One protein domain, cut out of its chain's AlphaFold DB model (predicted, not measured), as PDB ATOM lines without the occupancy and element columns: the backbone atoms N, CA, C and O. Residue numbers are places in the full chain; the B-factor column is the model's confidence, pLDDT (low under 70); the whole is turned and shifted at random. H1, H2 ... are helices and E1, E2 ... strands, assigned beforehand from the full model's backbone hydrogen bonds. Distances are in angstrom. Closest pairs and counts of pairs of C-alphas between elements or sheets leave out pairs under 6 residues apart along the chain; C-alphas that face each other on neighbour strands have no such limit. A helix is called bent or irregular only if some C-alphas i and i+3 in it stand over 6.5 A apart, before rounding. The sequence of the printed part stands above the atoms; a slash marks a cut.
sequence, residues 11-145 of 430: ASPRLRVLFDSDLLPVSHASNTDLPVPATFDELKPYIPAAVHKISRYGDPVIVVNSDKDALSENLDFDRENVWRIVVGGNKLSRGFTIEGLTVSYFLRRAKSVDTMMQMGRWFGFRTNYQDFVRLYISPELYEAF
ATOM      1  N   ALA A  11      30.577 -22.082  -6.428       78.50
ATOM      2  CA  ALA A  11      31.736 -22.067  -5.536       78.50
ATOM      3  C   ALA A  11      33.047 -22.436  -6.251       78.50
ATOM      4  O   ALA A  11      34.058 -21.755  -6.070       78.50
ATOM      5  N   SER A  12      33.039 -23.482  -7.087       82.38
ATOM      6  CA  SER A  12      34.258 -23.965  -7.754       82.38
ATOM      7  C   SER A  12      34.846 -22.965  -8.760       82.38
ATOM      8  O   SER A  12      36.062 -22.780  -8.717       82.38
ATOM      9  N   PRO A  13      34.059 -22.299  -9.633       88.06
ATOM     10  CA  PRO A  13      34.599 -21.265 -10.519       88.06
ATOM     11  C   PRO A  13      35.209 -20.090  -9.749       88.06
ATOM     12  O   PRO A  13      36.279 -19.611 -10.101       88.06
ATOM     13  N   ARG A  14      34.576 -19.664  -8.648       87.81
ATOM     14  CA  ARG A  14      35.075 -18.557  -7.822       87.81
ATOM     15  C   ARG A  14      36.392 -18.892  -7.123       87.81
ATOM     16  O   ARG A  14      37.292 -18.062  -7.100       87.81
ATOM     17  N   LEU A  15      36.505 -20.092  -6.549       89.06
ATOM     18  CA  LEU A  15      37.746 -20.537  -5.909       89.06
ATOM     19  C   LEU A  15      38.888 -20.672  -6.921       89.06
ATOM     20  O   LEU A  15      40.014 -20.330  -6.581       89.06
ATOM     21  N   ARG A  16      38.593 -21.093  -8.159       92.25
ATOM     22  CA  ARG A  16      39.575 -21.083  -9.247       92.25
ATOM     23  C   ARG A  16      40.072 -19.668  -9.534       92.25
ATOM     24  O   ARG A  16      41.274 -19.457  -9.539       92.25
ATOM     25  N   VAL A  17      39.161 -18.701  -9.680       93.81
ATOM     26  CA  VAL A  17      39.541 -17.293  -9.889       93.81
ATOM     27  C   VAL A  17      40.445 -16.794  -8.762       93.81
ATOM     28  O   VAL A  17      41.499 -16.249  -9.053       93.81
ATOM     29  N   LEU A  18      40.088 -17.028  -7.493       90.06
ATOM     30  CA  LEU A  18      40.923 -16.626  -6.352       90.06
ATOM     31  C   LEU A  18      42.292 -17.323  -6.348       90.06
ATOM     32  O   LEU A  18      43.299 -16.702  -6.026       90.06
ATOM     33  N   PHE A  19      42.347 -18.602  -6.711       90.88
ATOM     34  CA  PHE A  19      43.614 -19.315  -6.826       90.88
ATOM     35  C   PHE A  19      44.506 -18.688  -7.905       90.88
ATOM     36  O   PHE A  19      45.643 -18.330  -7.609       90.88
ATOM     37  N   ASP A  20      43.973 -18.485  -9.110       92.50
ATOM     38  CA  ASP A  20      44.732 -17.987 -10.261       92.50
ATOM     39  C   ASP A  20      45.134 -16.509 -10.106       92.50
ATOM     40  O   ASP A  20      46.236 -16.121 -10.488       92.50
ATOM     41  N   SER A  21      44.252 -15.667  -9.553       92.56
ATOM     42  CA  SER A  21      44.473 -14.216  -9.486       92.56
ATOM     43  C   SER A  21      45.199 -13.744  -8.231       92.56
ATOM     44  O   SER A  21      45.674 -12.613  -8.210       92.56
ATOM     45  N   ASP A  22      45.206 -14.546  -7.165       88.06
ATOM     46  CA  ASP A  22      45.613 -14.084  -5.836       88.06
ATOM     47  C   ASP A  22      46.590 -15.046  -5.144       88.06
ATOM     48  O   ASP A  22      47.678 -14.634  -4.751       88.06
ATOM     49  N   LEU A  23      46.259 -16.335  -5.031       86.62
ATOM     50  CA  LEU A  23      47.124 -17.293  -4.327       86.62
ATOM     51  C   LEU A  23      48.393 -17.632  -5.127       86.62
ATOM     52  O   LEU A  23      49.508 -17.448  -4.645       86.62
ATOM     53  N   LEU A  24      48.215 -18.097  -6.365       88.62
ATOM     54  CA  LEU A  24      49.288 -18.595  -7.223       88.62
ATOM     55  C   LEU A  24      50.367 -17.529  -7.515       88.62
ATOM     56  O   LEU A  24      51.553 -17.847  -7.386       88.62
ATOM     57  N   PRO A  25      50.024 -16.258  -7.832       89.12
ATOM     58  CA  PRO A  25      51.031 -15.219  -8.047       89.12
ATOM     59  C   PRO A  25      51.877 -14.932  -6.801       89.12
ATOM     60  O   PRO A  25      53.086 -14.726  -6.915       89.12
ATOM     61  N   VAL A  26      51.264 -14.938  -5.610       86.00
ATOM     62  CA  VAL A  26      51.961 -14.679  -4.341       86.00
ATOM     63  C   VAL A  26      52.876 -15.846  -3.981       86.00
ATOM     64  O   VAL A  26      54.045 -15.621  -3.665       86.00
ATOM     65  N   SER A  27      52.394 -17.084  -4.098       84.25
ATOM     66  CA  SER A  27      53.206 -18.275  -3.838       84.25
ATOM     67  C   SER A  27      54.416 -18.351  -4.774       84.25
ATOM     68  O   SER A  27      55.527 -18.581  -4.300       84.25
ATOM     69  N   HIS A  28      54.263 -18.038  -6.067       85.00
ATOM     70  CA  HIS A  28      55.404 -17.949  -6.989       85.00
ATOM     71  C   HIS A  28      56.391 -16.826  -6.637       85.00
ATOM     72  O   HIS A  28      57.599 -17.023  -6.750       85.00
ATOM     73  N   ALA A  29      55.906 -15.662  -6.198       84.12
ATOM     74  CA  ALA A  29      56.763 -14.540  -5.814       84.12
ATOM     75  C   ALA A  29      57.506 -14.770  -4.485       84.12
ATOM     76  O   ALA A  29      58.587 -14.219  -4.284       84.12
ATOM     77  N   SER A  30      56.942 -15.579  -3.584       72.31
ATOM     78  CA  SER A  30      57.490 -15.835  -2.245       72.31
ATOM     79  C   SER A  30      58.823 -16.601  -2.243       72.31
ATOM     80  O   SER A  30      59.522 -16.579  -1.231       72.31
ATOM     81  N   ASN A  31      59.186 -17.244  -3.366       65.06
ATOM     82  CA  ASN A  31      60.419 -18.021  -3.556       65.06
ATOM     83  C   ASN A  31      60.703 -18.999  -2.397       65.06
ATOM     84  O   ASN A  31      61.824 -19.079  -1.889       65.06
ATOM     85  N   THR A  32      59.660 -19.691  -1.933       68.00
ATOM     86  CA  THR A  32      59.764 -20.719  -0.893       68.00
ATOM     87  C   THR A  32      60.125 -22.071  -1.518       68.00
ATOM     88  O   THR A  32      59.658 -22.394  -2.606       68.00
ATOM     89  N   ASP A  33      60.907 -22.905  -0.822       74.75
ATOM     90  CA  ASP A  33      61.208 -24.295  -1.236       74.75
ATOM     91  C   ASP A  33      60.017 -25.256  -1.003       74.75
ATOM     92  O   ASP A  33      60.176 -26.473  -0.874       74.75
ATOM     93  N   LEU A  34      58.805 -24.712  -0.874       78.31
ATOM     94  CA  LEU A  34      57.609 -25.444  -0.477       78.31
ATOM     95  C   LEU A  34      56.815 -25.903  -1.704       78.31
ATOM     96  O   LEU A  34      56.798 -25.221  -2.729       78.31
ATOM     97  N   PRO A  35      56.110 -27.043  -1.613       81.00
ATOM     98  CA  PRO A  35      55.262 -27.509  -2.699       81.00
ATOM     99  C   PRO A  35      54.043 -26.591  -2.869       81.00
ATOM    100  O   PRO A  35      53.163 -26.543  -2.010       81.00
ATOM    101  N   VAL A  36      53.973 -25.911  -4.014       83.50
ATOM    102  CA  VAL A  36      52.829 -25.093  -4.438       83.50
ATOM    103  C   VAL A  36      52.104 -25.830  -5.570       83.50
ATOM    104  O   VAL A  36      52.765 -26.218  -6.536       83.50
ATOM    105  N   PRO A  37      50.776 -26.041  -5.493       88.25
ATOM    106  CA  PRO A  37      50.014 -26.605  -6.604       88.25
ATOM    107  C   PRO A  37      50.199 -25.758  -7.867       88.25
ATOM    108  O   PRO A  37      50.051 -24.539  -7.812       88.25
ATOM    109  N   ALA A  38      50.487 -26.381  -9.008       88.62
ATOM    110  CA  ALA A  38      50.661 -25.659 -10.269       88.62
ATOM    111  C   ALA A  38      49.318 -25.205 -10.858       88.62
ATOM    112  O   ALA A  38      49.255 -24.263 -11.648       88.62
ATOM    113  N   THR A  39      48.230 -25.888 -10.491       92.31
ATOM    114  CA  THR A  39      46.883 -25.607 -10.990       92.31
ATOM    115  C   THR A  39      45.836 -25.736  -9.890       92.31
ATOM    116  O   THR A  39      45.993 -26.485  -8.923       92.31
ATOM    117  N   PHE A  40      44.696 -25.062 -10.072       91.19
ATOM    118  CA  PHE A  40      43.557 -25.218  -9.167       91.19
ATOM    119  C   PHE A  40      43.054 -26.669  -9.100       91.19
ATOM    120  O   PHE A  40      42.542 -27.101  -8.068       91.19
ATOM    121  N   ASP A  41      43.198 -27.438 -10.182       92.12
ATOM    122  CA  ASP A  41      42.752 -28.831 -10.241       92.12
ATOM    123  C   ASP A  41      43.593 -29.757  -9.348       92.12
ATOM    124  O   ASP A  41      43.050 -30.721  -8.812       92.12
ATOM    125  N   GLU A  42      44.862 -29.423  -9.096       92.56
ATOM    126  CA  GLU A  42      45.703 -30.105  -8.100       92.56
ATOM    127  C   GLU A  42      45.298 -29.764  -6.658       92.56
ATOM    128  O   GLU A  42      45.367 -30.619  -5.776       92.56
ATOM    129  N   LEU A  43      44.829 -28.535  -6.407       90.31
ATOM    130  CA  LEU A  43      44.345 -28.097  -5.090       90.31
ATOM    131  C   LEU A  43      42.951 -28.658  -4.765       90.31
ATOM    132  O   LEU A  43      42.643 -28.980  -3.613       90.31
ATOM    133  N   LYS A  44      42.089 -28.768  -5.779       89.69
ATOM    134  CA  LYS A  44      40.662 -29.094  -5.652       89.69
ATOM    135  C   LYS A  44      40.351 -30.329  -4.783       89.69
ATOM    136  O   LYS A  44      39.414 -30.223  -3.985       89.69
ATOM    137  N   PRO A  45      41.088 -31.458  -4.858       90.88
ATOM    138  CA  PRO A  45      40.827 -32.643  -4.035       90.88
ATOM    139  C   PRO A  45      40.964 -32.405  -2.524       90.88
ATOM    140  O   PRO A  45      40.342 -33.116  -1.739       90.88
ATOM    141  N   TYR A  46      41.736 -31.399  -2.106       90.00
ATOM    142  CA  TYR A  46      42.001 -31.105  -0.692       90.00
ATOM    143  C   TYR A  46      40.973 -30.152  -0.066       90.00
ATOM    144  O   TYR A  46      40.842 -30.093   1.160       90.00
ATOM    145  N   ILE A  47      40.202 -29.431  -0.886       87.88
ATOM    146  CA  ILE A  47      39.227 -28.436  -0.418       87.88
ATOM    147  C   ILE A  47      38.124 -29.057   0.463       87.88
ATOM    148  O   ILE A  47      37.862 -28.491   1.526       87.88
ATOM    149  N   PRO A  48      37.506 -30.213   0.126       86.44
ATOM    150  CA  PRO A  48      36.504 -30.836   0.996       86.44
ATOM    151  C   PRO A  48      37.037 -31.130   2.403       86.44
ATOM    152  O   PRO A  48      36.346 -30.894   3.394       86.44
ATOM    153  N   ALA A  49      38.284 -31.603   2.500       89.00
ATOM    154  CA  ALA A  49      38.923 -31.895   3.777       89.00
ATOM    155  C   ALA A  49      39.162 -30.616   4.596       89.00
ATOM    156  O   ALA A  49      38.930 -30.611   5.805       89.00
ATOM    157  N   ALA A  50      39.575 -29.522   3.949       87.62
ATOM    158  CA  ALA A  50      39.727 -28.222   4.600       87.62
ATOM    159  C   ALA A  50      38.380 -27.674   5.104       87.62
ATOM    160  O   ALA A  50      38.276 -27.277   6.262       87.62
ATOM    161  N   VAL A  51      37.329 -27.724   4.278       85.62
ATOM    162  CA  VAL A  51      35.971 -27.296   4.664       85.62
ATOM    163  C   VAL A  51      35.455 -28.116   5.845       85.62
ATOM    164  O   VAL A  51      34.930 -27.548   6.798       85.62
ATOM    165  N   HIS A  52      35.666 -29.436   5.844       85.62
ATOM    166  CA  HIS A  52      35.287 -30.288   6.970       85.62
ATOM    167  C   HIS A  52      36.004 -29.896   8.270       85.62
ATOM    168  O   HIS A  52      35.368 -29.831   9.319       85.62
ATOM    169  N   LYS A  53      37.307 -29.578   8.213       86.69
ATOM    170  CA  LYS A  53      38.059 -29.092   9.383       86.69
ATOM    171  C   LYS A  53      37.523 -27.754   9.895       86.69
ATOM    172  O   LYS A  53      37.385 -27.593  11.104       86.69
ATOM    173  N   ILE A  54      37.189 -26.838   8.985       85.44
ATOM    174  CA  ILE A  54      36.661 -25.505   9.308       85.44
ATOM    175  C   ILE A  54      35.278 -25.591   9.965       85.44
ATOM    176  O   ILE A  54      35.003 -24.902  10.943       85.44
ATOM    177  N   SER A  55      34.415 -26.470   9.459       82.38
ATOM    178  CA  SER A  55      33.026 -26.604   9.915       82.38
ATOM    179  C   SER A  55      32.814 -27.685  10.983       82.38
ATOM    180  O   SER A  55      31.677 -27.915  11.390       82.38
ATOM    181  N   ARG A  56      33.882 -28.349  11.462       80.50
ATOM    182  CA  ARG A  56      33.827 -29.489  12.408       80.50
ATOM    183  C   ARG A  56      32.962 -29.220  13.639       80.50
ATOM    184  O   ARG A  56      32.321 -30.130  14.151       80.50
ATOM    185  N   TYR A  57      32.967 -27.980  14.112       73.88
ATOM    186  CA  TYR A  57      32.313 -27.563  15.348       73.88
ATOM    187  C   TYR A  57      31.158 -26.575  15.107       73.88
ATOM    188  O   TYR A  57      30.808 -25.810  16.004       73.88
ATOM    189  N   GLY A  58      30.581 -26.566  13.902       80.25
ATOM    190  CA  GLY A  58      29.511 -25.645  13.523       80.25
ATOM    191  C   GLY A  58      30.045 -24.355  12.902       80.25
ATOM    192  O   GLY A  58      30.733 -24.408  11.882       80.25
ATOM    193  N   ASP A  59      29.689 -23.207  13.486       79.19
ATOM    194  CA  ASP A  59      30.109 -21.892  12.988       79.19
ATOM    195  C   ASP A  59      31.647 -21.760  13.050       79.19
ATOM    196  O   ASP A  59      32.244 -21.941  14.123       79.19
ATOM    197  N   PRO A  60      32.322 -21.477  11.917       83.00
ATOM    198  CA  PRO A  60      33.767 -21.281  11.904       83.00
ATOM    199  C   PRO A  60      34.209 -20.009  12.629       83.00
ATOM    200  O   PRO A  60      35.404 -19.867  12.896       83.00
ATOM    201  N   VAL A  61      33.294 -19.085  12.934       83.94
ATOM    202  CA  VAL A  61      33.593 -17.841  13.642       83.94
ATOM    203  C   VAL A  61      33.498 -18.050  15.152       83.94
ATOM    204  O   VAL A  61      32.470 -18.465  15.678       83.94
ATOM    205  N   ILE A  62      34.565 -17.705  15.874       79.44
ATOM    206  CA  ILE A  62      34.557 -17.626  17.340       79.44
ATOM    207  C   ILE A  62      34.746 -16.177  17.761       79.44
ATOM    208  O   ILE A  62      35.710 -15.532  17.349       79.44
ATOM    209  N   VAL A  63      33.871 -15.695  18.646       78.62
ATOM    210  CA  VAL A  63      33.999 -14.376  19.272       78.62
ATOM    211  C   VAL A  63      34.586 -14.510  20.681       78.62
ATOM    212  O   VAL A  63      33.972 -15.075  21.581       78.62
ATOM    213  N   VAL A  64      35.783 -13.962  20.883       73.06
ATOM    214  CA  VAL A  64      36.557 -13.989  22.131       73.06
ATOM    215  C   VAL A  64      36.350 -12.667  22.885       73.06
ATOM    216  O   VAL A  64      37.024 -11.665  22.614       73.06
ATOM    217  N   ASN A  65      35.420 -12.668  23.849       64.12
ATOM    218  CA  ASN A  65      35.063 -11.508  24.679       64.12
ATOM    219  C   ASN A  65      35.582 -11.601  26.129       64.12
ATOM    220  O   ASN A  65      36.099 -12.621  26.586       64.12
ATOM    221  N   SER A  66      35.498 -10.485  26.859       53.88
ATOM    222  CA  SER A  66      36.016 -10.357  28.230       53.88
ATOM    223  C   SER A  66      35.176 -11.067  29.298       53.88
ATOM    224  O   SER A  66      35.705 -11.287  30.389       53.88
ATOM    225  N   ASP A  67      33.932 -11.446  29.001       50.69
ATOM    226  CA  ASP A  67      33.039 -12.075  29.976       50.69
ATOM    227  C   ASP A  67      33.480 -13.502  30.311       50.69
ATOM    228  O   ASP A  67      33.934 -14.268  29.457       50.69
ATOM    229  N   LYS A  68      33.412 -13.821  31.606       46.19
ATOM    230  CA  LYS A  68      34.013 -15.003  32.240       46.19
ATOM    231  C   LYS A  68      33.406 -16.347  31.812       46.19
ATOM    232  O   LYS A  68      33.975 -17.374  32.164       46.19
ATOM    233  N   ASP A  69      32.349 -16.346  31.003       44.84
ATOM    234  CA  ASP A  69      31.537 -17.544  30.771       44.84
ATOM    235  C   ASP A  69      31.688 -18.174  29.375       44.84
ATOM    236  O   ASP A  69      31.145 -19.246  29.141       44.84
ATOM    237  N   ALA A  70      32.455 -17.582  28.448       43.34
ATOM    238  CA  ALA A  70      32.551 -18.093  27.066       43.34
ATOM    239  C   ALA A  70      33.920 -18.675  26.660       43.34
ATOM    240  O   ALA A  70      34.058 -19.193  25.556       43.34
ATOM    241  N   LEU A  71      34.948 -18.579  27.513       46.66
ATOM    242  CA  LEU A  71      36.332 -18.970  27.171       46.66
ATOM    243  C   LEU A  71      36.901 -20.109  28.023       46.66
ATOM    244  O   LEU A  71      38.083 -20.424  27.909       46.66
ATOM    245  N   SER A  72      36.076 -20.717  28.868       45.06
ATOM    246  CA  SER A  72      36.520 -21.734  29.828       45.06
ATOM    247  C   SER A  72      36.315 -23.166  29.333       45.06
ATOM    248  O   SER A  72      36.897 -24.083  29.900       45.06
ATOM    249  N   GLU A  73      35.546 -23.379  28.264       45.09
ATOM    250  CA  GLU A  73      35.343 -24.714  27.701       45.09
ATOM    251  C   GLU A  73      35.987 -24.821  26.308       45.09
ATOM    252  O   GLU A  73      35.368 -24.564  25.281       45.09
ATOM    253  N   ASN A  74      37.252 -25.263  26.304       47.09
ATOM    254  CA  ASN A  74      37.904 -26.013  25.214       47.09
ATOM    255  C   ASN A  74      38.496 -25.263  24.001       47.09
ATOM    256  O   ASN A  74      38.315 -25.705  22.869       47.09
ATOM    257  N   LEU A  75      39.283 -24.198  24.189       55.81
ATOM    258  CA  LEU A  75      40.200 -23.732  23.130       55.81
ATOM    259  C   LEU A  75      41.624 -23.619  23.669       55.81
ATOM    260  O   LEU A  75      42.086 -22.549  24.058       55.81
ATOM    261  N   ASP A  76      42.302 -24.760  23.703       60.34
ATOM    262  CA  ASP A  76      43.741 -24.830  23.918       60.34
ATOM    263  C   ASP A  76      44.439 -24.732  22.552       60.34
ATOM    264  O   ASP A  76      44.568 -25.720  21.826       60.34
ATOM    265  N   PHE A  77      44.828 -23.507  22.179       63.53
ATOM    266  CA  PHE A  77      45.520 -23.207  20.918       63.53
ATOM    267  C   PHE A  77      46.880 -23.910  20.793       63.53
ATOM    268  O   PHE A  77      47.395 -23.994  19.681       63.53
ATOM    269  N   ASP A  78      47.431 -24.419  21.900       60.38
ATOM    270  CA  ASP A  78      48.704 -25.142  21.926       60.38
ATOM    271  C   ASP A  78      48.507 -26.664  21.777       60.38
ATOM    272  O   ASP A  78      49.464 -27.389  21.504       60.38
ATOM    273  N   ARG A  79      47.281 -27.182  21.963       60.59
ATOM    274  CA  ARG A  79      46.987 -28.630  21.907       60.59
ATOM    275  C   ARG A  79      46.223 -29.083  20.670       60.59
ATOM    276  O   ARG A  79      46.324 -30.257  20.314       60.59
ATOM    277  N   GLU A  80      45.465 -28.204  20.018       66.00
ATOM    278  CA  GLU A  80      44.675 -28.562  18.835       66.00
ATOM    279  C   GLU A  80      44.905 -27.620  17.647       66.00
ATOM    280  O   GLU A  80      44.983 -26.404  17.790       66.00
ATOM    281  N   ASN A  81      44.923 -28.187  16.433       71.75
ATOM    282  CA  ASN A  81      44.947 -27.409  15.194       71.75
ATOM    283  C   ASN A  81      43.643 -26.613  15.032       71.75
ATOM    284  O   ASN A  81      42.580 -27.194  14.782       71.75
ATOM    285  N   VAL A  82      43.724 -25.284  15.092       74.56
ATOM    286  CA  VAL A  82      42.556 -24.397  14.999       74.56
ATOM    287  C   VAL A  82      42.302 -23.960  13.554       74.56
ATOM    288  O   VAL A  82      43.011 -23.128  13.002       74.56
ATOM    289  N   TRP A  83      41.240 -24.490  12.942       81.88
ATOM    290  CA  TRP A  83      40.778 -24.123  11.592       81.88
ATOM    291  C   TRP A  83      39.586 -23.165  11.669       81.88
ATOM    292  O   TRP A  83      38.472 -23.524  11.301       81.88
ATOM    293  N   ARG A  84      39.771 -21.972  12.241       82.62
ATOM    294  CA  ARG A  84      38.650 -21.072  12.568       82.62
ATOM    295  C   ARG A  84      38.982 -19.601  12.354       82.62
ATOM    296  O   ARG A  84      40.144 -19.210  12.339       82.62
ATOM    297  N   ILE A  85      37.938 -18.786  12.230       86.12
ATOM    298  CA  ILE A  85      38.027 -17.327  12.202       86.12
ATOM    299  C   ILE A  85      37.849 -16.832  13.633       86.12
ATOM    300  O   ILE A  85      36.762 -16.913  14.202       86.12
ATOM    301  N   VAL A  86      38.924 -16.326  14.227       81.94
ATOM    302  CA  VAL A  86      38.904 -15.837  15.606       81.94
ATOM    303  C   VAL A  86      38.734 -14.320  15.598       81.94
ATOM    304  O   VAL A  86      39.571 -13.591  15.071       81.94
ATOM    305  N   VAL A  87      37.644 -13.838  16.190       83.50
ATOM    306  CA  VAL A  87      37.321 -12.414  16.326       83.50
ATOM    307  C   VAL A  87      37.387 -12.052  17.798       83.50
ATOM    308  O   VAL A  87      36.761 -12.702  18.625       83.50
ATOM    309  N   GLY A  88      38.105 -11.002  18.174       77.00
ATOM    310  CA  GLY A  88      38.133 -10.602  19.578       77.00
ATOM    311  C   GLY A  88      38.786  -9.258  19.827       77.00
ATOM    312  O   GLY A  88      39.395  -8.652  18.949       77.00
ATOM    313  N   GLY A  89      38.596  -8.779  21.056       70.56
ATOM    314  CA  GLY A  89      39.052  -7.468  21.507       70.56
ATOM    315  C   GLY A  89      40.399  -7.507  22.234       70.56
ATOM    316  O   GLY A  89      41.375  -8.099  21.784       70.56
ATOM    317  N   ASN A  90      40.464  -6.864  23.404       63.31
ATOM    318  CA  ASN A  90      41.710  -6.693  24.164       63.31
ATOM    319  C   ASN A  90      42.404  -8.012  24.562       63.31
ATOM    320  O   ASN A  90      43.630  -8.021  24.656       63.31
ATOM    321  N   LYS A  91      41.662  -9.103  24.804       64.75
ATOM    322  CA  LYS A  91      42.258 -10.386  25.218       64.75
ATOM    323  C   LYS A  91      43.123 -10.993  24.116       64.75
ATOM    324  O   LYS A  91      44.285 -11.249  24.379       64.75
ATOM    325  N   LEU A  92      42.617 -11.100  22.882       64.81
ATOM    326  CA  LEU A  92      43.432 -11.550  21.740       64.81
ATOM    327  C   LEU A  92      44.624 -10.628  21.489       64.81
ATOM    328  O   LEU A  92      45.655 -11.069  20.997       64.81
ATOM    329  N   SER A  93      44.503  -9.356  21.885       56.91
ATOM    330  CA  SER A  93      45.554  -8.386  21.632       56.91
ATOM    331  C   SER A  93      46.808  -8.516  22.516       56.91
ATOM    332  O   SER A  93      47.798  -7.820  22.303       56.91
ATOM    333  N   ARG A  94      46.795  -9.377  23.539       59.31
ATOM    334  CA  ARG A  94      47.919  -9.516  24.472       59.31
ATOM    335  C   ARG A  94      48.165 -10.980  24.799       59.31
ATOM    336  O   ARG A  94      47.397 -11.583  25.536       59.31
ATOM    337  N   GLY A  95      49.275 -11.521  24.301       55.72
ATOM    338  CA  GLY A  95      49.836 -12.781  24.797       55.72
ATOM    339  C   GLY A  95      49.245 -14.073  24.229       55.72
ATOM    340  O   GLY A  95      49.654 -15.131  24.687       55.72
ATOM    341  N   PHE A  96      48.358 -14.019  23.229       62.34
ATOM    342  CA  PHE A  96      47.932 -15.220  22.500       62.34
ATOM    343  C   PHE A  96      48.762 -15.386  21.233       62.34
ATOM    344  O   PHE A  96      48.871 -14.471  20.419       62.34
ATOM    345  N   THR A  97      49.360 -16.560  21.082       63.94
ATOM    346  CA  THR A  97      50.026 -16.980  19.853       63.94
ATOM    347  C   THR A  97      49.161 -18.066  19.239       63.94
ATOM    348  O   THR A  97      49.006 -19.125  19.824       63.94
ATOM    349  N   ILE A  98      48.556 -17.783  18.087       71.19
ATOM    350  CA  ILE A  98      47.772 -18.776  17.349       71.19
ATOM    351  C   ILE A  98      48.738 -19.473  16.391       71.19
ATOM    352  O   ILE A  98      49.309 -18.850  15.491       71.19
ATOM    353  N   GLU A  99      48.999 -20.757  16.617       71.50
ATOM    354  CA  GLU A  99      49.756 -21.566  15.665       71.50
ATOM    355  C   GLU A  99      48.981 -21.706  14.345       71.50
ATOM    356  O   GLU A  99      47.763 -21.864  14.342       71.50
ATOM    357  N   GLY A 100      49.675 -21.568  13.210       72.31
ATOM    358  CA  GLY A 100      49.039 -21.604  11.888       72.31
ATOM    359  C   GLY A 100      48.192 -20.378  11.513       72.31
ATOM    360  O   GLY A 100      47.424 -20.459  10.558       72.31
ATOM    361  N   LEU A 101      48.308 -19.244  12.219       79.25
ATOM    362  CA  LEU A 101      47.643 -18.002  11.814       79.25
ATOM    363  C   LEU A 101      48.223 -17.476  10.494       79.25
ATOM    364  O   LEU A 101      49.381 -17.076  10.434       79.25
ATOM    365  N   THR A 102      47.396 -17.452   9.452       81.00
ATOM    366  CA  THR A 102      47.784 -17.003   8.108       81.00
ATOM    367  C   THR A 102      47.193 -15.645   7.747       81.00
ATOM    368  O   THR A 102      47.845 -14.852   7.086       81.00
ATOM    369  N   VAL A 103      45.985 -15.311   8.208       84.25
ATOM    370  CA  VAL A 103      45.305 -14.066   7.817       84.25
ATOM    371  C   VAL A 103      44.971 -13.221   9.037       84.25
ATOM    372  O   VAL A 103      44.272 -13.668   9.942       84.25
ATOM    373  N   SER A 104      45.434 -11.971   9.036       83.56
ATOM    374  CA  SER A 104      45.196 -10.997  10.102       83.56
ATOM    375  C   SER A 104      44.450  -9.772   9.577       83.56
ATOM    376  O   SER A 104      44.937  -9.069   8.693       83.56
ATOM    377  N   TYR A 105      43.287  -9.482  10.166       85.94
ATOM    378  CA  TYR A 105      42.557  -8.227   9.970       85.94
ATOM    379  C   TYR A 105      42.721  -7.346  11.198       85.94
ATOM    380  O   TYR A 105      42.253  -7.690  12.286       85.94
ATOM    381  N   PHE A 106      43.367  -6.197  11.032       78.25
ATOM    382  CA  PHE A 106      43.668  -5.310  12.138       78.25
ATOM    383  C   PHE A 106      43.341  -3.851  11.825       78.25
ATOM    384  O   PHE A 106      44.046  -3.150  11.111       78.25
ATOM    385  N   LEU A 107      42.243  -3.380  12.410       78.62
ATOM    386  CA  LEU A 107      41.701  -2.041  12.156       78.62
ATOM    387  C   LEU A 107      41.907  -1.079  13.330       78.62
ATOM    388  O   LEU A 107      41.490   0.077  13.283       78.62
ATOM    389  N   ARG A 108      42.503  -1.548  14.429       73.50
ATOM    390  CA  ARG A 108      42.552  -0.777  15.667       73.50
ATOM    391  C   ARG A 108      43.832   0.034  15.769       73.50
ATOM    392  O   ARG A 108      44.926  -0.508  15.802       73.50
ATOM    393  N   ARG A 109      43.677   1.335  15.991       67.56
ATOM    394  CA  ARG A 109      44.798   2.222  16.313       67.56
ATOM    395  C   ARG A 109      45.317   1.958  17.729       67.56
ATOM    396  O   ARG A 109      44.572   2.078  18.707       67.56
ATOM    397  N   ALA A 110      46.596   1.608  17.842       65.25
ATOM    398  CA  ALA A 110      47.314   1.609  19.111       65.25
ATOM    399  C   ALA A 110      47.837   3.021  19.405       65.25
ATOM    400  O   ALA A 110      48.255   3.730  18.499       65.25
ATOM    401  N   LYS A 111      47.823   3.431  20.678       61.22
ATOM    402  CA  LYS A 111      48.327   4.752  21.103       61.22
ATOM    403  C   LYS A 111      49.802   4.745  21.518       61.22
ATOM    404  O   LYS A 111      50.327   5.784  21.893       61.22
ATOM    405  N   SER A 112      50.452   3.583  21.527       63.00
ATOM    406  CA  SER A 112      51.834   3.436  21.997       63.00
ATOM    407  C   SER A 112      52.586   2.410  21.163       63.00
ATOM    408  O   SER A 112      52.012   1.363  20.853       63.00
ATOM    409  N   VAL A 113      53.873   2.661  20.931       65.44
ATOM    410  CA  VAL A 113      54.780   1.747  20.219       65.44
ATOM    411  C   VAL A 113      54.931   0.405  20.913       65.44
ATOM    412  O   VAL A 113      54.871  -0.601  20.229       65.44
ATOM    413  N   ASP A 114      55.024   0.348  22.244       66.56
ATOM    414  CA  ASP A 114      55.080  -0.936  22.963       66.56
ATOM    415  C   ASP A 114      53.847  -1.800  22.665       66.56
ATOM    416  O   ASP A 114      53.972  -2.944  22.242       66.56
ATOM    417  N   THR A 115      52.647  -1.218  22.776       68.06
ATOM    418  CA  THR A 115      51.421  -1.924  22.387       68.06
ATOM    419  C   THR A 115      51.470  -2.319  20.908       68.06
ATOM    420  O   THR A 115      51.155  -3.454  20.598       68.06
ATOM    421  N   MET A 116      51.909  -1.448  19.995       72.88
ATOM    422  CA  MET A 116      51.980  -1.767  18.561       72.88
ATOM    423  C   MET A 116      52.995  -2.882  18.243       72.88
ATOM    424  O   MET A 116      52.674  -3.796  17.494       72.88
ATOM    425  N   MET A 117      54.171  -2.882  18.872       72.44
ATOM    426  CA  MET A 117      55.182  -3.939  18.762       72.44
ATOM    427  C   MET A 117      54.701  -5.256  19.378       72.44
ATOM    428  O   MET A 117      54.917  -6.327  18.812       72.44
ATOM    429  N   GLN A 118      53.996  -5.198  20.513       67.94
ATOM    430  CA  GLN A 118      53.331  -6.367  21.092       67.94
ATOM    431  C   GLN A 118      52.249  -6.914  20.155       67.94
ATOM    432  O   GLN A 118      52.130  -8.129  20.024       67.94
ATOM    433  N   MET A 119      51.500  -6.036  19.479       68.06
ATOM    434  CA  MET A 119      50.517  -6.414  18.460       68.06
ATOM    435  C   MET A 119      51.189  -7.015  17.217       68.06
ATOM    436  O   MET A 119      50.674  -7.970  16.644       68.06
ATOM    437  N   GLY A 120      52.384  -6.542  16.852       65.56
ATOM    438  CA  GLY A 120      53.182  -7.094  15.753       65.56
ATOM    439  C   GLY A 120      53.551  -8.571  15.934       65.56
ATOM    440  O   GLY A 120      53.782  -9.278  14.957       65.56
ATOM    441  N   ARG A 121      53.519  -9.087  17.172       65.75
ATOM    442  CA  ARG A 121      53.720 -10.519  17.448       65.75
ATOM    443  C   ARG A 121      52.620 -11.414  16.874       65.75
ATOM    444  O   ARG A 121      52.863 -12.606  16.711       65.75
ATOM    445  N   TRP A 122      51.443 -10.878  16.543       63.81
ATOM    446  CA  TRP A 122      50.382 -11.671  15.910       63.81
ATOM    447  C   TRP A 122      50.661 -11.982  14.449       63.81
ATOM    448  O   TRP A 122      50.077 -12.918  13.921       63.81
ATOM    449  N   PHE A 123      51.566 -11.248  13.797       62.03
ATOM    450  CA  PHE A 123      51.931 -11.537  12.410       62.03
ATOM    451  C   PHE A 123      52.683 -12.858  12.259       62.03
ATOM    452  O   PHE A 123      52.941 -13.254  11.132       62.03
ATOM    453  N   GLY A 124      52.981 -13.539  13.376       57.03
ATOM    454  CA  GLY A 124      53.219 -14.974  13.424       57.03
ATOM    455  C   GLY A 124      54.314 -15.430  12.472       57.03
ATOM    456  O   GLY A 124      54.054 -15.801  11.336       57.03
ATOM    457  N   PHE A 125      55.551 -15.504  12.951       53.56
ATOM    458  CA  PHE A 125      56.596 -16.169  12.178       53.56
ATOM    459  C   PHE A 125      56.303 -17.667  12.135       53.56
ATOM    460  O   PHE A 125      56.342 -18.351  13.167       53.56
ATOM    461  N   ARG A 126      55.980 -18.168  10.944       66.75
ATOM    462  CA  ARG A 126      55.770 -19.592  10.705       66.75
ATOM    463  C   ARG A 126      56.576 -20.013   9.492       66.75
ATOM    464  O   ARG A 126      56.251 -19.697   8.350       66.75
ATOM    465  N   THR A 127      57.658 -20.721   9.783       64.94
ATOM    466  CA  THR A 127      58.396 -21.511   8.806       64.94
ATOM    467  C   THR A 127      57.391 -22.373   8.045       64.94
ATOM    468  O   THR A 127      56.572 -23.039   8.674       64.94
ATOM    469  N   ASN A 128      57.449 -22.350   6.716       73.25
ATOM    470  CA  ASN A 128      56.616 -23.138   5.799       73.25
ATOM    471  C   ASN A 128      55.212 -22.590   5.460       73.25
ATOM    472  O   ASN A 128      54.436 -23.310   4.841       73.25
ATOM    473  N   TYR A 129      54.860 -21.357   5.845       74.25
ATOM    474  CA  TYR A 129      53.559 -20.746   5.500       74.25
ATOM    475  C   TYR A 129      53.678 -19.298   5.003       74.25
ATOM    476  O   TYR A 129      52.714 -18.536   5.067       74.25
ATOM    477  N   GLN A 130      54.870 -18.885   4.563       76.31
ATOM    478  CA  GLN A 130      55.175 -17.481   4.272       76.31
ATOM    479  C   GLN A 130      54.319 -16.895   3.139       76.31
ATOM    480  O   GLN A 130      54.007 -15.707   3.163       76.31
ATOM    481  N   ASP A 131      53.912 -17.718   2.177       78.88
ATOM    482  CA  ASP A 131      53.068 -17.342   1.044       78.88
ATOM    483  C   ASP A 131      51.587 -17.147   1.407       78.88
ATOM    484  O   ASP A 131      50.860 -16.438   0.709       78.88
ATOM    485  N   PHE A 132      51.138 -17.717   2.529       79.12
ATOM    486  CA  PHE A 132      49.765 -17.572   3.016       79.12
ATOM    487  C   PHE A 132      49.562 -16.371   3.945       79.12
ATOM    488  O   PHE A 132      48.415 -16.058   4.275       79.12
ATOM    489  N   VAL A 133      50.636 -15.702   4.379       81.19
ATOM    490  CA  VAL A 133      50.533 -14.591   5.331       81.19
ATOM    491  C   VAL A 133      49.873 -13.377   4.670       81.19
ATOM    492  O   VAL A 133      50.397 -12.790   3.726       81.19
ATOM    493  N   ARG A 134      48.714 -12.968   5.192       83.44
ATOM    494  CA  ARG A 134      47.957 -11.790   4.748       83.44
ATOM    495  C   ARG A 134      47.740 -10.834   5.906       83.44
ATOM    496  O   ARG A 134      47.214 -11.222   6.950       83.44
ATOM    497  N   LEU A 135      48.069  -9.565   5.681       84.38
ATOM    498  CA  LEU A 135      47.842  -8.493   6.637       84.38
ATOM    499  C   LEU A 135      46.926  -7.425   6.040       84.38
ATOM    500  O   LEU A 135      47.282  -6.755   5.075       84.38
ATOM    501  N   TYR A 136      45.760  -7.243   6.652       87.81
ATOM    502  CA  TYR A 136      44.813  -6.189   6.311       87.81
ATOM    503  C   TYR A 136      44.811  -5.139   7.420       87.81
ATOM    504  O   TYR A 136      44.259  -5.366   8.497       87.81
ATOM    505  N   ILE A 137      45.433  -3.994   7.149       86.88
ATOM    506  CA  ILE A 137      45.545  -2.854   8.067       86.88
ATOM    507  C   ILE A 137      45.132  -1.560   7.376       86.88
ATOM    508  O   ILE A 137      45.095  -1.487   6.147       86.88
ATOM    509  N   SER A 138      44.805  -0.533   8.161       86.38
ATOM    510  CA  SER A 138      44.567   0.799   7.604       86.38
ATOM    511  C   SER A 138      45.890   1.452   7.163       86.38
ATOM    512  O   SER A 138      46.937   1.126   7.732       86.38
ATOM    513  N   PRO A 139      45.871   2.390   6.196       82.12
ATOM    514  CA  PRO A 139      47.075   3.107   5.766       82.12
ATOM    515  C   PRO A 139      47.834   3.767   6.924       82.12
ATOM    516  O   PRO A 139      49.053   3.677   6.997       82.12
ATOM    517  N   GLU A 140      47.123   4.329   7.904       78.81
ATOM    518  CA  GLU A 140      47.763   4.988   9.050       78.81
ATOM    519  C   GLU A 140      48.466   3.989   9.981       78.81
ATOM    520  O   GLU A 140      49.463   4.316  10.620       78.81
ATOM    521  N   LEU A 141      47.947   2.760  10.087       78.88
ATOM    522  CA  LEU A 141      48.616   1.691  10.829       78.88
ATOM    523  C   LEU A 141      49.867   1.211  10.096       78.88
ATOM    524  O   LEU A 141      50.869   0.935  10.749       78.88
ATOM    525  N   TYR A 142      49.808   1.126   8.767       82.38
ATOM    526  CA  TYR A 142      50.956   0.767   7.940       82.38
ATOM    527  C   TYR A 142      52.100   1.770   8.126       82.38
ATOM    528  O   TYR A 142      53.209   1.368   8.466       82.38
ATOM    529  N   GLU A 143      51.808   3.066   8.002       77.38
ATOM    530  CA  GLU A 143      52.786   4.143   8.206       77.38
ATOM    531  C   GLU A 143      53.392   4.111   9.615       77.38
ATOM    532  O   GLU A 143      54.600   4.272   9.788       77.38
ATOM    533  N   ALA A 144      52.573   3.845  10.636       76.31
ATOM    534  CA  ALA A 144      53.053   3.730  12.005       76.31
ATOM    535  C   ALA A 144      53.993   2.524  12.204       76.31
ATOM    536  O   ALA A 144      55.032   2.667  12.848       76.31
ATOM    537  N   PHE A 145      53.667   1.351  11.642       77.81
ATOM    538  CA  PHE A 145      54.553   0.181  11.689       77.81
ATOM    539  C   PHE A 145      55.859   0.426  10.929       77.81
ATOM    540  O   PHE A 145      56.926   0.110  11.453       77.81
TER     541      PHE A 145
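This is residues 11 to 145 of the 430 residues of the protein "Z1 domain-containing protein" of Nocardia arthritidis (UniProt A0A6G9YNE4). Two short ribbons of two strands each, E1 with E2 and E3 with E4, stand side by side in a loose row, and H1 and H2 lie at the end of the domain from which the strands start, H2 setting out with its first residue, 40, from beside residues 16 to 20 of H1 and running about perpendicular to it. H3 runs back past E3 and E4, near them with its residues 119 to 123, and H4 follows the end of E4. The printed part has 135 residues, with four named helices and four named strands in the order H1, H2, E1, E2, E3, H3, E4, H4; both sheets are parallel, and the class is mixed, helices and strands. It is only just compact, close to loose, with a radius of gyration of the C-alphas of 16.9 A and spans of 44 by 38 by 26 A.

Look first at E3, residues 103 to 106, and E4, residues 134 to 137, which are parallel at 7 degrees; N 104 and O 134 are 2.8 A apart, within hydrogen-bond range. With H3, residues 113 to 123, they make a strand-helix-strand unit, two parallel neighbour strands with a helix between, and its crossover is right-handed. The closest C-alphas of E3 and H3 are those of Ser 104 and Phe 123, 7.1 A apart. H4, residues 139 to 145, is close to H3 but not clearly touching, about perpendicular at 78 degrees; their closest C-alphas, of Met 116 and Phe 145, are 7.6 A apart. Next find E1, residues 61 to 64, and E2, residues 85 to 88, parallel at 24 degrees, with N 64 and O 87 2.8 A apart, within hydrogen-bond range. E2 and E3 are apart. H1, residues 11 to 29, and H2, residues 40 to 55, only just touch, with 3 pairs of C-alphas within 8 A, made by residues 16 to 20 of H1 and residue 40 of H2; the closest are those of Arg 16 and Phe 40, 5.7 A. They are about perpendicular, but only just, at 72 degrees. Every O i to N i+4 pair is within hydrogen-bond range in H4, against 12 of 15 in H1, 7 of 12 in H2 and 4 of 7 in H3.

Start at C-alpha 103, (45.305, -14.066, 7.817), where E3 begins and runs 9.9 A; E4 runs 9.8 A, E1 9.8 A and E2 10.0 A. Find C-alpha 11 at (31.736, -22.067, -5.536); from there H1 runs 26.1 A, with a kink of 34 degrees near residue 18, and is only just irregular, C-alphas 21 and 24 being 6.9 A apart. H2 runs 21.8 A, with a kink of 41 degrees near residue 47, and is only just irregular, C-alphas 45 and 48 being 6.9 A apart. H3 runs 15.7 A and H4 10.0 A, ending at C-alpha 145, (54.553, 0.181, 11.689).

The two C-alphas farthest apart, of Ala 38 and Lys 68, are 46.9 A apart, and the printed part has no cut. The links E1 to E2, residues 65 to 84, and E2 to E3, residues 89 to 102, are long. The mean pLDDT of the printed part is 75.4; look for values under 70 at residues 31 to 32, 65 to 80, 90 to 97, 109 to 115 and 118 to 127.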